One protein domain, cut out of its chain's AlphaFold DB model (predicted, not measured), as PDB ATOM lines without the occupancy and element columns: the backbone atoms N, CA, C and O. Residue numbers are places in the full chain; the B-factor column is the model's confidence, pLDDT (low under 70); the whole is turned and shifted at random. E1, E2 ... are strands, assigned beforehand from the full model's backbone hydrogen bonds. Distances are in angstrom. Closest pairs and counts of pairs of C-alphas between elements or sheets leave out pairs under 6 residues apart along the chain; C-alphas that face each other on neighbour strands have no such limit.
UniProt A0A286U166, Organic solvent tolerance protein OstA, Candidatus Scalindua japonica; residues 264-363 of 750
ATOM      1  N   LYS A 264     125.333 -63.059  12.757       91.69
ATOM      2  CA  LYS A 264     126.180 -61.865  12.869       91.69
ATOM      3  C   LYS A 264     126.808 -61.540  11.525       91.69
ATOM      4  O   LYS A 264     127.241 -62.437  10.816       91.69
ATOM      5  N   GLY A 265     126.897 -60.256  11.202       92.25
ATOM      6  CA  GLY A 265     127.522 -59.791   9.969       92.25
ATOM      7  C   GLY A 265     128.309 -58.505  10.173       92.25
ATOM      8  O   GLY A 265     127.943 -57.673  11.004       92.25
ATOM      9  N   LEU A 266     129.376 -58.339   9.404       94.81
ATOM     10  CA  LEU A 266     130.168 -57.124   9.296       94.81
ATOM     11  C   LEU A 266     130.394 -56.831   7.814       94.81
ATOM     12  O   LEU A 266     130.965 -57.647   7.096       94.81
ATOM     13  N   PHE A 267     129.965 -55.655   7.371       94.56
ATOM     14  CA  PHE A 267     130.140 -55.188   6.001       94.56
ATOM     15  C   PHE A 267     130.950 -53.892   6.026       94.56
ATOM     16  O   PHE A 267     130.568 -52.930   6.698       94.56
ATOM     17  N   VAL A 268     132.064 -53.866   5.301       95.00
ATOM     18  CA  VAL A 268     132.988 -52.725   5.246       95.00
ATOM     19  C   VAL A 268     132.813 -51.997   3.919       95.00
ATOM     20  O   VAL A 268     132.737 -52.642   2.870       95.00
ATOM     21  N   ASN A 269     132.737 -50.662   3.974       94.19
ATOM     22  CA  ASN A 269     132.507 -49.782   2.824       94.19
ATOM     23  C   ASN A 269     131.348 -50.280   1.959       94.19
ATOM     24  O   ASN A 269     131.499 -50.606   0.781       94.19
ATOM     25  N   SER A 270     130.182 -50.398   2.587       92.69
ATOM     26  CA  SER A 270     129.058 -51.139   2.035       92.69
ATOM     27  C   SER A 270     127.884 -50.244   1.671       92.69
ATOM     28  O   SER A 270     127.631 -49.207   2.286       92.69
ATOM     29  N   THR A 271     127.160 -50.654   0.636       92.19
ATOM     30  CA  THR A 271     125.891 -50.072   0.213       92.19
ATOM     31  C   THR A 271     124.848 -51.174   0.122       92.19
ATOM     32  O   THR A 271     125.019 -52.148  -0.608       92.19
ATOM     33  N   ILE A 272     123.751 -50.998   0.849       90.69
ATOM     34  CA  ILE A 272     122.579 -51.866   0.840       90.69
ATOM     35  C   ILE A 272     121.485 -51.173   0.032       90.69
ATOM     36  O   ILE A 272     121.062 -50.059   0.349       90.69
ATOM     37  N   SER A 273     121.010 -51.850  -1.007       88.62
ATOM     38  CA  SER A 273     119.838 -51.475  -1.787       88.62
ATOM     39  C   SER A 273     118.711 -52.457  -1.492       88.62
ATOM     40  O   SER A 273     118.881 -53.658  -1.678       88.62
ATOM     41  N   SER A 274     117.554 -51.949  -1.079       86.06
ATOM     42  CA  SER A 274     116.361 -52.749  -0.779       86.06
ATOM     43  C   SER A 274     115.101 -52.069  -1.317       86.06
ATOM     44  O   SER A 274     115.136 -50.926  -1.784       86.06
ATOM     45  N   VAL A 275     113.961 -52.754  -1.249       79.44
ATOM     46  CA  VAL A 275     112.669 -52.226  -1.686       79.44
ATOM     47  C   VAL A 275     111.673 -52.232  -0.532       79.44
ATOM     48  O   VAL A 275     111.165 -53.273  -0.118       79.44
ATOM     49  N   LEU A 276     111.336 -51.037  -0.042       70.88
ATOM     50  CA  LEU A 276     110.307 -50.849   0.975       70.88
ATOM     51  C   LEU A 276     108.928 -51.080   0.351       70.88
ATOM     52  O   LEU A 276     108.589 -50.472  -0.667       70.88
ATOM     53  N   LYS A 277     108.122 -51.942   0.976       64.25
ATOM     54  CA  LYS A 277     106.752 -52.280   0.556       64.25
ATOM     55  C   LYS A 277     105.726 -51.691   1.546       64.25
ATOM     56  O   LYS A 277     106.076 -51.433   2.703       64.25
ATOM     57  N   PRO A 278     104.465 -51.470   1.134       52.84
ATOM     58  CA  PRO A 278     103.386 -51.153   2.071       52.84
ATOM     59  C   PRO A 278     103.265 -52.230   3.169       52.84
ATOM     60  O   PRO A 278     103.419 -53.410   2.852       52.84
ATOM     61  N   PRO A 279     103.011 -51.868   4.444       50.19
ATOM     62  CA  PRO A 279     102.563 -50.559   4.938       50.19
ATOM     63  C   PRO A 279     103.683 -49.597   5.379       50.19
ATOM     64  O   PRO A 279     103.379 -48.488   5.808       50.19
ATOM     65  N   THR A 280     104.964 -49.979   5.298       52.72
ATOM     66  CA  THR A 280     106.091 -49.124   5.737       52.72
ATOM     67  C   THR A 280     106.177 -47.817   4.938       52.72
ATOM     68  O   THR A 280     106.574 -46.781   5.465       52.72
ATOM     69  N   VAL A 281     105.761 -47.854   3.670       53.59
ATOM     70  CA  VAL A 281     105.631 -46.707   2.761       53.59
ATOM     71  C   VAL A 281     104.291 -46.795   2.023       53.59
ATOM     72  O   VAL A 281     103.831 -47.894   1.721       53.59
ATOM     73  N   ARG A 282     103.660 -45.652   1.699       46.88
ATOM     74  CA  ARG A 282     102.364 -45.619   0.975       46.88
ATOM     75  C   ARG A 282     102.431 -46.327  -0.388       46.88
ATOM     76  O   ARG A 282     101.462 -46.941  -0.815       46.88
ATOM     77  N   ILE A 283     103.575 -46.233  -1.064       49.91
ATOM     78  CA  ILE A 283     103.858 -46.832  -2.375       49.91
ATOM     79  C   ILE A 283     105.216 -47.521  -2.272       49.91
ATOM     80  O   ILE A 283     106.091 -47.012  -1.575       49.91
ATOM     81  N   GLN A 284     105.399 -48.642  -2.971       68.88
ATOM     82  CA  GLN A 284     106.683 -49.337  -3.058       68.88
ATOM     83  C   GLN A 284     107.806 -48.368  -3.476       68.88
ATOM     84  O   GLN A 284     107.695 -47.683  -4.495       68.88
ATOM     85  N   LYS A 285     108.877 -48.282  -2.679       73.00
ATOM     86  CA  LYS A 285     109.990 -47.341  -2.899       73.00
ATOM     87  C   LYS A 285     111.337 -48.037  -2.694       73.00
ATOM     88  O   LYS A 285     111.475 -48.768  -1.713       73.00
ATOM     89  N   PRO A 286     112.331 -47.806  -3.568       82.94
ATOM     90  CA  PRO A 286     113.686 -48.264  -3.305       82.94
ATOM     91  C   PRO A 286     114.285 -47.475  -2.135       82.94
ATOM     92  O   PRO A 286     113.983 -46.293  -1.950       82.94
ATOM     93  N   VAL A 287     115.141 -48.130  -1.362       84.69
ATOM     94  CA  VAL A 287     115.964 -47.514  -0.325       84.69
ATOM     95  C   VAL A 287     117.417 -47.888  -0.570       84.69
ATOM     96  O   VAL A 287     117.733 -49.056  -0.766       84.69
ATOM     97  N   PHE A 288     118.283 -46.881  -0.550       89.00
ATOM     98  CA  PHE A 288     119.729 -47.030  -0.631       89.00
ATOM     99  C   PHE A 288     120.328 -46.537   0.673       89.00
ATOM    100  O   PHE A 288     119.984 -45.446   1.132       89.00
ATOM    101  N   MET A 289     121.198 -47.342   1.265       90.25
ATOM    102  CA  MET A 289     121.826 -47.067   2.548       90.25
ATOM    103  C   MET A 289     123.301 -47.428   2.460       90.25
ATOM    104  O   MET A 289     123.628 -48.573   2.171       90.25
ATOM    105  N   SER A 290     124.179 -46.461   2.685       93.25
ATOM    106  CA  SER A 290     125.629 -46.651   2.682       93.25
ATOM    107  C   SER A 290     126.195 -46.577   4.099       93.25
ATOM    108  O   SER A 290     125.599 -45.969   4.992       93.25
ATOM    109  N   GLY A 291     127.355 -47.180   4.321       94.38
ATOM    110  CA  GLY A 291     128.098 -47.051   5.566       94.38
ATOM    111  C   GLY A 291     129.537 -47.516   5.414       94.38
ATOM    112  O   GLY A 291     129.802 -48.507   4.736       94.38
ATOM    113  N   GLU A 292     130.457 -46.818   6.074       95.88
ATOM    114  CA  GLU A 292     131.851 -47.267   6.208       95.88
ATOM    115  C   GLU A 292     131.916 -48.609   6.951       95.88
ATOM    116  O   GLU A 292     132.677 -49.500   6.583       95.88
ATOM    117  N   GLU A 293     131.058 -48.787   7.957       95.19
ATOM    118  CA  GLU A 293     130.938 -50.030   8.712       95.19
ATOM    119  C   GLU A 293     129.463 -50.318   9.018       95.19
ATOM    120  O   GLU A 293     128.798 -49.521   9.684       95.19
ATOM    121  N   ILE A 294     128.955 -51.462   8.554       94.25
ATOM    122  CA  ILE A 294     127.625 -51.983   8.888       94.25
ATOM    123  C   ILE A 294     127.801 -53.260   9.705       94.25
ATOM    124  O   ILE A 294     128.297 -54.267   9.208       94.25
ATOM    125  N   LYS A 295     127.351 -53.239  10.956       94.19
ATOM    126  CA  LYS A 295     127.278 -54.405  11.838       94.19
ATOM    127  C   LYS A 295     125.847 -54.913  11.885       94.19
ATOM    128  O   LYS A 295     124.941 -54.148  12.204       94.19
ATOM    129  N   ASN A 296     125.650 -56.195  11.605       90.88
ATOM    130  CA  ASN A 296     124.388 -56.904  11.783       90.88
ATOM    131  C   ASN A 296     124.506 -57.862  12.975       90.88
ATOM    132  O   ASN A 296     125.498 -58.575  13.123       90.88
ATOM    133  N   THR A 297     123.508 -57.883  13.851       90.06
ATOM    134  CA  THR A 297     123.400 -58.853  14.946       90.06
ATOM    135  C   THR A 297     121.939 -59.236  15.138       90.06
ATOM    136  O   THR A 297     121.151 -58.433  15.650       90.06
ATOM    137  N   LYS A 298     121.570 -60.459  14.735       85.19
ATOM    138  CA  LYS A 298     120.200 -60.999  14.826       85.19
ATOM    139  C   LYS A 298     119.148 -60.065  14.212       85.19
ATOM    140  O   LYS A 298     118.096 -59.804  14.794       85.19
ATOM    141  N   GLY A 299     119.475 -59.459  13.067       78.44
ATOM    142  CA  GLY A 299     118.603 -58.525  12.348       78.44
ATOM    143  C   GLY A 299     118.596 -57.081  12.866       78.44
ATOM    144  O   GLY A 299     117.862 -56.255  12.308       78.44
ATOM    145  N   ASN A 300     119.401 -56.760  13.887       87.81
ATOM    146  CA  ASN A 300     119.687 -55.386  14.301       87.81
ATOM    147  C   ASN A 300     120.898 -54.854  13.542       87.81
ATOM    148  O   ASN A 300     121.930 -55.518  13.503       87.81
ATOM    149  N   TYR A 301     120.790 -53.642  13.007       89.81
ATOM    150  CA  TYR A 301     121.871 -53.007  12.258       89.81
ATOM    151  C   TYR A 301     122.439 -51.824  13.030       89.81
ATOM    152  O   TYR A 301     121.687 -50.986  13.526       89.81
ATOM    153  N   GLU A 302     123.759 -51.724  13.093       94.06
ATOM    154  CA  GLU A 302     124.483 -50.527  13.505       94.06
ATOM    155  C   GLU A 302     125.382 -50.086  12.353       94.06
ATOM    156  O   GLU A 302     126.219 -50.852  11.891       94.06
ATOM    157  N   ILE A 303     125.179 -48.861  11.878       94.81
ATOM    158  CA  ILE A 303     125.852 -48.310  10.707       94.81
ATOM    159  C   ILE A 303     126.588 -47.047  11.108       94.81
ATOM    160  O   ILE A 303     125.973 -46.094  11.594       94.81
ATOM    161  N   ASN A 304     127.892 -47.034  10.871       95.75
ATOM    162  CA  ASN A 304     128.749 -45.889  11.132       95.75
ATOM    163  C   ASN A 304     129.060 -45.161   9.818       95.75
ATOM    164  O   ASN A 304     129.304 -45.804   8.800       95.75
ATOM    165  N   ASN A 305     129.025 -43.827   9.873       94.62
ATOM    166  CA  ASN A 305     129.373 -42.894   8.797       94.62
ATOM    167  C   ASN A 305     128.809 -43.274   7.423       94.62
ATOM    168  O   ASN A 305     129.451 -43.941   6.616       94.62
ATOM    169  N   GLY A 306     127.604 -42.798   7.130       92.94
ATOM    170  CA  GLY A 306     126.911 -43.194   5.914       92.94
ATOM    171  C   GLY A 306     125.902 -42.178   5.428       92.94
ATOM    172  O   GLY A 306     125.790 -41.059   5.947       92.94
ATOM    173  N   ASP A 307     125.156 -42.574   4.407       91.38
ATOM    174  CA  ASP A 307     124.009 -41.833   3.926       91.38
ATOM    175  C   ASP A 307     122.860 -42.742   3.494       91.38
ATOM    176  O   ASP A 307     123.069 -43.870   3.062       91.38
ATOM    177  N   PHE A 308     121.626 -42.251   3.627       88.62
ATOM    178  CA  PHE A 308     120.452 -42.934   3.085       88.62
ATOM    179  C   PHE A 308     119.681 -42.055   2.096       88.62
ATOM    180  O   PHE A 308     119.593 -40.829   2.246       88.62
ATOM    181  N   SER A 309     119.083 -42.691   1.088       86.75
ATOM    182  CA  SER A 309     118.204 -42.051   0.105       86.75
ATOM    183  C   SER A 309     117.059 -42.975  -0.312       86.75
ATOM    184  O   SER A 309     117.215 -44.190  -0.390       86.75
ATOM    185  N   LEU A 310     115.902 -42.380  -0.615       82.44
ATOM    186  CA  LEU A 310     114.740 -43.066  -1.209       82.44
ATOM    187  C   LEU A 310     114.586 -42.741  -2.708       82.44
ATOM    188  O   LEU A 310     113.526 -42.942  -3.307       82.44
ATOM    189  N   CYS A 311     115.625 -42.157  -3.306       79.56
ATOM    190  CA  CYS A 311     115.651 -41.738  -4.698       79.56
ATOM    191  C   CYS A 311     116.166 -42.885  -5.579       79.56
ATOM    192  O   CYS A 311     117.292 -43.327  -5.407       79.56
ATOM    193  N   GLY A 312     115.355 -43.347  -6.535       78.88
ATOM    194  CA  GLY A 312     115.689 -44.457  -7.444       78.88
ATOM    195  C   GLY A 312     116.650 -44.125  -8.591       78.88
ATOM    196  O   GLY A 312     116.837 -44.956  -9.473       78.88
ATOM    197  N   PHE A 313     117.205 -42.911  -8.637       78.00
ATOM    198  CA  PHE A 313     118.102 -42.472  -9.708       78.00
ATOM    199  C   PHE A 313     119.560 -42.805  -9.370       78.00
ATOM    200  O   PHE A 313     119.955 -42.716  -8.210       78.00
ATOM    201  N   GLY A 314     120.382 -43.110 -10.385       72.06
ATOM    202  CA  GLY A 314     121.802 -43.463 -10.200       72.06
ATOM    203  C   GLY A 314     122.634 -42.390  -9.482       72.06
ATOM    204  O   GLY A 314     123.601 -42.703  -8.794       72.06
ATOM    205  N   HIS A 315     122.211 -41.125  -9.565       78.50
ATOM    206  CA  HIS A 315     122.662 -40.066  -8.670       78.50
ATOM    207  C   HIS A 315     121.471 -39.560  -7.849       78.50
ATOM    208  O   HIS A 315     120.573 -38.927  -8.407       78.50
ATOM    209  N   PRO A 316     121.434 -39.812  -6.530       82.50
ATOM    210  CA  PRO A 316     120.293 -39.417  -5.724       82.50
ATOM    211  C   PRO A 316     120.211 -37.889  -5.631       82.50
ATOM    212  O   PRO A 316     121.130 -37.229  -5.139       82.50
ATOM    213  N   HIS A 317     119.078 -37.326  -6.067       87.94
ATOM    214  CA  HIS A 317     118.781 -35.890  -5.952       87.94
ATOM    215  C   HIS A 317     118.823 -35.377  -4.506       87.94
ATOM    216  O   HIS A 317     119.112 -34.207  -4.276       87.94
ATOM    217  N   TYR A 318     118.557 -36.243  -3.528       86.56
ATOM    218  CA  TYR A 318     118.651 -35.929  -2.108       86.56
ATOM    219  C   TYR A 318     119.220 -37.108  -1.320       86.56
ATOM    220  O   TYR A 318     119.014 -38.267  -1.688       86.56
ATOM    221  N   ARG A 319     119.912 -36.817  -0.218       89.25
ATOM    222  CA  ARG A 319     120.443 -37.823   0.711       89.25
ATOM    223  C   ARG A 319     120.488 -37.291   2.136       89.25
ATOM    224  O   ARG A 319     120.669 -36.092   2.351       89.25
ATOM    225  N   PHE A 320     120.378 -38.187   3.102       87.56
ATOM    226  CA  PHE A 320     120.563 -37.890   4.515       87.56
ATOM    227  C   PHE A 320     121.878 -38.503   4.976       87.56
ATOM    228  O   PHE A 320     121.964 -39.717   5.113       87.56
ATOM    229  N   LYS A 321     122.898 -37.669   5.204       93.94
ATOM    230  CA  LYS A 321     124.141 -38.114   5.847       93.94
ATOM    231  C   LYS A 321     123.902 -38.318   7.339       93.94
ATOM    232  O   LYS A 321     123.210 -37.497   7.934       93.94
ATOM    233  N   TYR A 322     124.517 -39.331   7.935       93.38
ATOM    234  CA  TYR A 322     124.505 -39.590   9.377       93.38
ATOM    235  C   TYR A 322     125.882 -40.061   9.851       93.38
ATOM    236  O   TYR A 322     126.624 -40.691   9.096       93.38
ATOM    237  N   SER A 323     126.224 -39.784  11.113       94.69
ATOM    238  CA  SER A 323     127.437 -40.349  11.729       94.69
ATOM    239  C   SER A 323     127.192 -41.743  12.299       94.69
ATOM    240  O   SER A 323     128.079 -42.591  12.288       94.69
ATOM    241  N   LYS A 324     125.979 -41.989  12.801       94.44
ATOM    242  CA  LYS A 324     125.588 -43.278  13.365       94.44
ATOM    243  C   LYS A 324     124.103 -43.517  13.169       94.44
ATOM    244  O   LYS A 324     123.300 -42.683  13.584       94.44
ATOM    245  N   LEU A 325     123.752 -44.660  12.598       91.19
ATOM    246  CA  LEU A 325     122.382 -45.121  12.410       91.19
ATOM    247  C   LEU A 325     122.225 -46.498  13.060       91.19
ATOM    248  O   LEU A 325     123.078 -47.364  12.917       91.19
ATOM    249  N   ARG A 326     121.145 -46.699  13.811       90.50
ATOM    250  CA  ARG A 326     120.805 -47.984  14.430       90.50
ATOM    251  C   ARG A 326     119.398 -48.387  14.051       90.50
ATOM    252  O   ARG A 326     118.477 -47.595  14.232       90.50
ATOM    253  N   ILE A 327     119.238 -49.621  13.598       87.38
ATOM    254  CA  ILE A 327     117.950 -50.257  13.335       87.38
ATOM    255  C   ILE A 327     117.810 -51.390  14.336       87.38
ATOM    256  O   ILE A 327     118.543 -52.371  14.266       87.38
ATOM    257  N   ILE A 328     116.871 -51.252  15.265       84.31
ATOM    258  CA  ILE A 328     116.595 -52.248  16.296       84.31
ATOM    259  C   ILE A 328     115.251 -52.895  15.975       84.31
ATOM    260  O   ILE A 328     114.226 -52.211  15.948       84.31
ATOM    261  N   LYS A 329     115.246 -54.202  15.716       74.88
ATOM    262  CA  LYS A 329     114.045 -55.006  15.475       74.88
ATOM    263  C   LYS A 329     113.801 -55.899  16.692       74.88
ATOM    264  O   LYS A 329     114.507 -56.875  16.902       74.88
ATOM    265  N   THR A 330     112.773 -55.589  17.474       65.62
ATOM    266  CA  THR A 330     112.382 -56.358  18.662       65.62
ATOM    267  C   THR A 330     110.954 -56.841  18.469       65.62
ATOM    268  O   THR A 330     110.037 -56.113  18.823       65.62
ATOM    269  N   GLY A 331     110.738 -58.014  17.857       65.00
ATOM    270  CA  GLY A 331     109.409 -58.624  17.658       65.00
ATOM    271  C   GLY A 331     108.328 -57.661  17.131       65.00
ATOM    272  O   GLY A 331     108.144 -57.485  15.924       65.00
ATOM    273  N   GLU A 332     107.609 -57.005  18.042       54.47
ATOM    274  CA  GLU A 332     106.563 -56.015  17.771       54.47
ATOM    275  C   GLU A 332     107.057 -54.605  17.407       54.47
ATOM    276  O   GLU A 332     106.340 -53.896  16.705       54.47
ATOM    277  N   LYS A 333     108.279 -54.209  17.784       58.06
ATOM    278  CA  LYS A 333     108.842 -52.867  17.556       58.06
ATOM    279  C   LYS A 333     109.976 -52.901  16.536       58.06
ATOM    280  O   LYS A 333     110.781 -53.829  16.497       58.06
ATOM    281  N   SER A 334     110.051 -51.892  15.677       70.31
ATOM    282  CA  SER A 334     111.184 -51.705  14.767       70.31
ATOM    283  C   SER A 334     111.575 -50.240  14.802       70.31
ATOM    284  O   SER A 334     110.878 -49.414  14.235       70.31
ATOM    285  N   VAL A 335     112.644 -49.903  15.510       76.06
ATOM    286  CA  VAL A 335     113.035 -48.514  15.767       76.06
ATOM    287  C   VAL A 335     114.306 -48.197  14.993       76.06
ATOM    288  O   VAL A 335     115.292 -48.922  15.087       76.06
ATOM    289  N   LEU A 336     114.284 -47.105  14.238       80.94
ATOM    290  CA  LEU A 336     115.434 -46.520  13.570       80.94
ATOM    291  C   LEU A 336     115.836 -45.252  14.317       80.94
ATOM    292  O   LEU A 336     115.053 -44.313  14.425       80.94
ATOM    293  N   THR A 337     117.071 -45.204  14.802       85.00
ATOM    294  CA  THR A 337     117.651 -43.999  15.410       85.00
ATOM    295  C   THR A 337     118.851 -43.549  14.599       85.00
ATOM    296  O   THR A 337     119.617 -44.385  14.125       85.00
ATOM    297  N   ALA A 338     119.028 -42.243  14.425       85.88
ATOM    298  CA  ALA A 338     120.150 -41.698  13.674       85.88
ATOM    299  C   ALA A 338     120.685 -40.414  14.319       85.88
ATOM    300  O   ALA A 338     119.913 -39.583  14.808       85.88
ATOM    301  N   LYS A 339     122.010 -40.251  14.346       90.50
ATOM    302  CA  LYS A 339     122.714 -39.133  14.995       90.50
ATOM    303  C   LYS A 339     123.445 -38.254  13.983       90.50
ATOM    304  O   LYS A 339     123.962 -38.753  12.983       90.50
ATOM    305  N   ASN A 340     123.523 -36.959  14.304       91.31
ATOM    306  CA  ASN A 340     124.229 -35.923  13.541       91.31
ATOM    307  C   ASN A 340     123.846 -35.940  12.055       91.31
ATOM    308  O   ASN A 340     124.685 -36.093  11.167       91.31
ATOM    309  N   ASN A 341     122.545 -35.841  11.799       87.00
ATOM    310  CA  ASN A 341     121.978 -36.024  10.476       87.00
ATOM    311  C   ASN A 341     122.040 -34.721   9.682       87.00
ATOM    312  O   ASN A 341     121.636 -33.675  10.183       87.00
ATOM    313  N   VAL A 342     122.477 -34.782   8.428       91.56
ATOM    314  CA  VAL A 342     122.488 -33.634   7.511       91.56
ATOM    315  C   VAL A 342     121.699 -33.997   6.263       91.56
ATOM    316  O   VAL A 342     122.112 -34.867   5.491       91.56
ATOM    317  N   PHE A 343     120.580 -33.312   6.044       87.25
ATOM    318  CA  PHE A 343     119.815 -33.424   4.810       87.25
ATOM    319  C   PHE A 343     120.481 -32.603   3.707       87.25
ATOM    320  O   PHE A 343     120.699 -31.399   3.866       87.25
ATOM    321  N   LYS A 344     120.809 -33.253   2.588       87.50
ATOM    322  CA  LYS A 344     121.448 -32.633   1.425       87.50
ATOM    323  C   LYS A 344     120.581 -32.788   0.183       87.50
ATOM    324  O   LYS A 344     120.098 -33.887  -0.087       87.50
ATOM    325  N   ILE A 345     120.470 -31.723  -0.607       88.81
ATOM    326  CA  ILE A 345     119.937 -31.753  -1.975       88.81
ATOM    327  C   ILE A 345     121.125 -31.600  -2.928       88.81
ATOM    328  O   ILE A 345     121.874 -30.622  -2.867       88.81
ATOM    329  N   GLY A 346     121.362 -32.609  -3.763       86.38
ATOM    330  CA  GLY A 346     122.597 -32.743  -4.532       86.38
ATOM    331  C   GLY A 346     123.823 -32.744  -3.612       86.38
ATOM    332  O   GLY A 346     124.050 -33.698  -2.863       86.38
ATOM    333  N   LYS A 347     124.615 -31.667  -3.673       88.12
ATOM    334  CA  LYS A 347     125.795 -31.442  -2.818       88.12
ATOM    335  C   LYS A 347     125.549 -30.427  -1.687       88.12
ATOM    336  O   LYS A 347     126.400 -30.307  -0.809       88.12
ATOM    337  N   VAL A 348     124.408 -29.732  -1.681       92.25
ATOM    338  CA  VAL A 348     124.120 -28.604  -0.777       92.25
ATOM    339  C   VAL A 348     123.432 -29.099   0.504       92.25
ATOM    340  O   VAL A 348     122.387 -29.746   0.402       92.25
ATOM    341  N   PRO A 349     123.977 -28.834   1.706       93.06
ATOM    342  CA  PRO A 349     123.296 -29.122   2.968       93.06
ATOM    343  C   PRO A 349     122.179 -28.102   3.228       93.06
ATOM    344  O   PRO A 349     122.427 -26.903   3.181       93.06
ATOM    345  N   ILE A 350     120.962 -28.578   3.505       90.19
ATOM    346  CA  ILE A 350     119.789 -27.719   3.751       90.19
ATOM    347  C   ILE A 350     119.433 -27.678   5.240       90.19
ATOM    348  O   ILE A 350     119.181 -26.608   5.781       90.19
ATOM    349  N   LEU A 351     119.405 -28.836   5.911       82.88
ATOM    350  CA  LEU A 351     118.959 -28.957   7.304       82.88
ATOM    351  C   LEU A 351     119.856 -29.907   8.101       82.88
ATOM    352  O   LEU A 351     120.329 -30.916   7.573       82.88
ATOM    353  N   TYR A 352     120.037 -29.598   9.385       86.69
ATOM    354  CA  TYR A 352     120.754 -30.425  10.356       86.69
ATOM    355  C   TYR A 352     119.809 -30.900  11.465       86.69
ATOM    356  O   TYR A 352     119.050 -30.104  12.013       86.69
ATOM    357  N   PHE A 353     119.896 -32.182  11.825       79.25
ATOM    358  CA  PHE A 353     119.145 -32.780  12.929       79.25
ATOM    359  C   PHE A 353     120.096 -33.543  13.861       79.25
ATOM    360  O   PHE A 353     120.647 -34.572  13.452       79.25
ATOM    361  N   PRO A 354     120.274 -33.115  15.126       82.25
ATOM    362  CA  PRO A 354     121.216 -33.761  16.041       82.25
ATOM    363  C   PRO A 354     120.831 -35.216  16.339       82.25
ATOM    364  O   PRO A 354     121.695 -36.085  16.462       82.25
ATOM    365  N   TYR A 355     119.529 -35.498  16.397       78.44
ATOM    366  CA  TYR A 355     118.988 -36.820  16.667       78.44
ATOM    367  C   TYR A 355     117.664 -37.017  15.930       78.44
ATOM    368  O   TYR A 355     116.812 -36.131  15.933       78.44
ATOM    369  N   LEU A 356     117.496 -38.182  15.311       71.75
ATOM    370  CA  LEU A 356     116.259 -38.624  14.680       71.75
ATOM    371  C   LEU A 356     115.875 -39.991  15.243       71.75
ATOM    372  O   LEU A 356     116.734 -40.852  15.430       71.75
ATOM    373  N   ASN A 357     114.584 -40.186  15.499       77.44
ATOM    374  CA  ASN A 357     114.016 -41.440  15.977       77.44
ATOM    375  C   ASN A 357     112.722 -41.728  15.207       77.44
ATOM    376  O   ASN A 357     111.796 -40.918  15.236       77.44
ATOM    377  N   PHE A 358     112.667 -42.864  14.522       65.50
ATOM    378  CA  PHE A 358     111.538 -43.295  13.708       65.50
ATOM    379  C   PHE A 358     111.140 -44.718  14.087       65.50
ATOM    380  O   PHE A 358     111.980 -45.611  14.117       65.50
ATOM    381  N   ASN A 359     109.853 -44.970  14.308       62.62
ATOM    382  CA  ASN A 359     109.345 -46.338  14.377       62.62
ATOM    383  C   ASN A 359     108.933 -46.780  12.957       62.62
ATOM    384  O   ASN A 359     108.089 -46.155  12.317       62.62
ATOM    385  N   LEU A 360     109.592 -47.821  12.442       61.09
ATOM    386  CA  LEU A 360     109.435 -48.394  11.100       61.09
ATOM    387  C   LEU A 360     108.138 -49.213  10.945       61.09
ATOM    388  O   LEU A 360     107.768 -49.567   9.823       61.09
ATOM    389  N   LYS A 361     107.440 -49.513  12.049       59.47
ATOM    390  CA  LYS A 361     106.067 -50.044  12.058       59.47
ATOM    391  C   LYS A 361     105.099 -48.901  12.370       59.47
ATOM    392  O   LYS A 361     105.381 -48.142  13.288       59.47
ATOM    393  N   ARG A 362     103.997 -48.801  11.598       54.91
ATOM    394  CA  ARG A 362     102.913 -47.784  11.631       54.91
ATOM    395  C   ARG A 362     102.918 -46.953  12.924       54.91
ATOM    396  O   ARG A 362     102.211 -47.270  13.875       54.91
ATOM    397  N   SER A 363     103.756 -45.919  12.963       51.72
ATOM    398  CA  SER A 363     103.738 -44.956  14.055       51.72
ATOM    399  C   SER A 363     102.629 -43.972  13.727       51.72
ATOM    400  O   SER A 363     102.693 -43.371  12.649       51.72
TER     401      SER A 363
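What this domain is: This is residues 264 to 363 of the 750 residues of the protein "Organic solvent tolerance protein OstA" of Candidatus Scalindua japonica (UniProt A0A286U166). One twisted sheet of six strands, E1 to E6 side by side in chain order, is folded over like an angled roof, each strand bending sharply along the crease. The printed part has 100 residues with no named helix; its class is all strand, a meander, each strand the antiparallel neighbour of the one before. It is compact, radius of gyration of the C-alphas 13.3 A, spanning 38 by 31 by 26 A.

Where its parts are: Find C-alpha 264 at (126.180, -61.865, 12.869), where E1, residues 264 to 276, begins, 22.7 A long. Next come E2, 285 to 297, 25.1 A; E3, 300 to 309, 19.5 A; E4, 318 to 330, 29.8 A; E5, 333 to 345, 30.8 A; and E6, 348 to 359, 27.6 A, ending at C-alpha 359 (109.345, -46.338, 14.377).

How they stand to each other: Look at inner strands E3 and E4, a hairpin: N 303 and O 325 are 2.8 A apart. Outward, E1 bends by 112 degrees at residue 269, E6 by 77 degrees at 354. Edge strands E1 and E6 are apart.

The domain as a whole: The printed part has no cut and no long link. Confidence is under 70 at residues 277 to 284, 330 to 333 and 358 to 363.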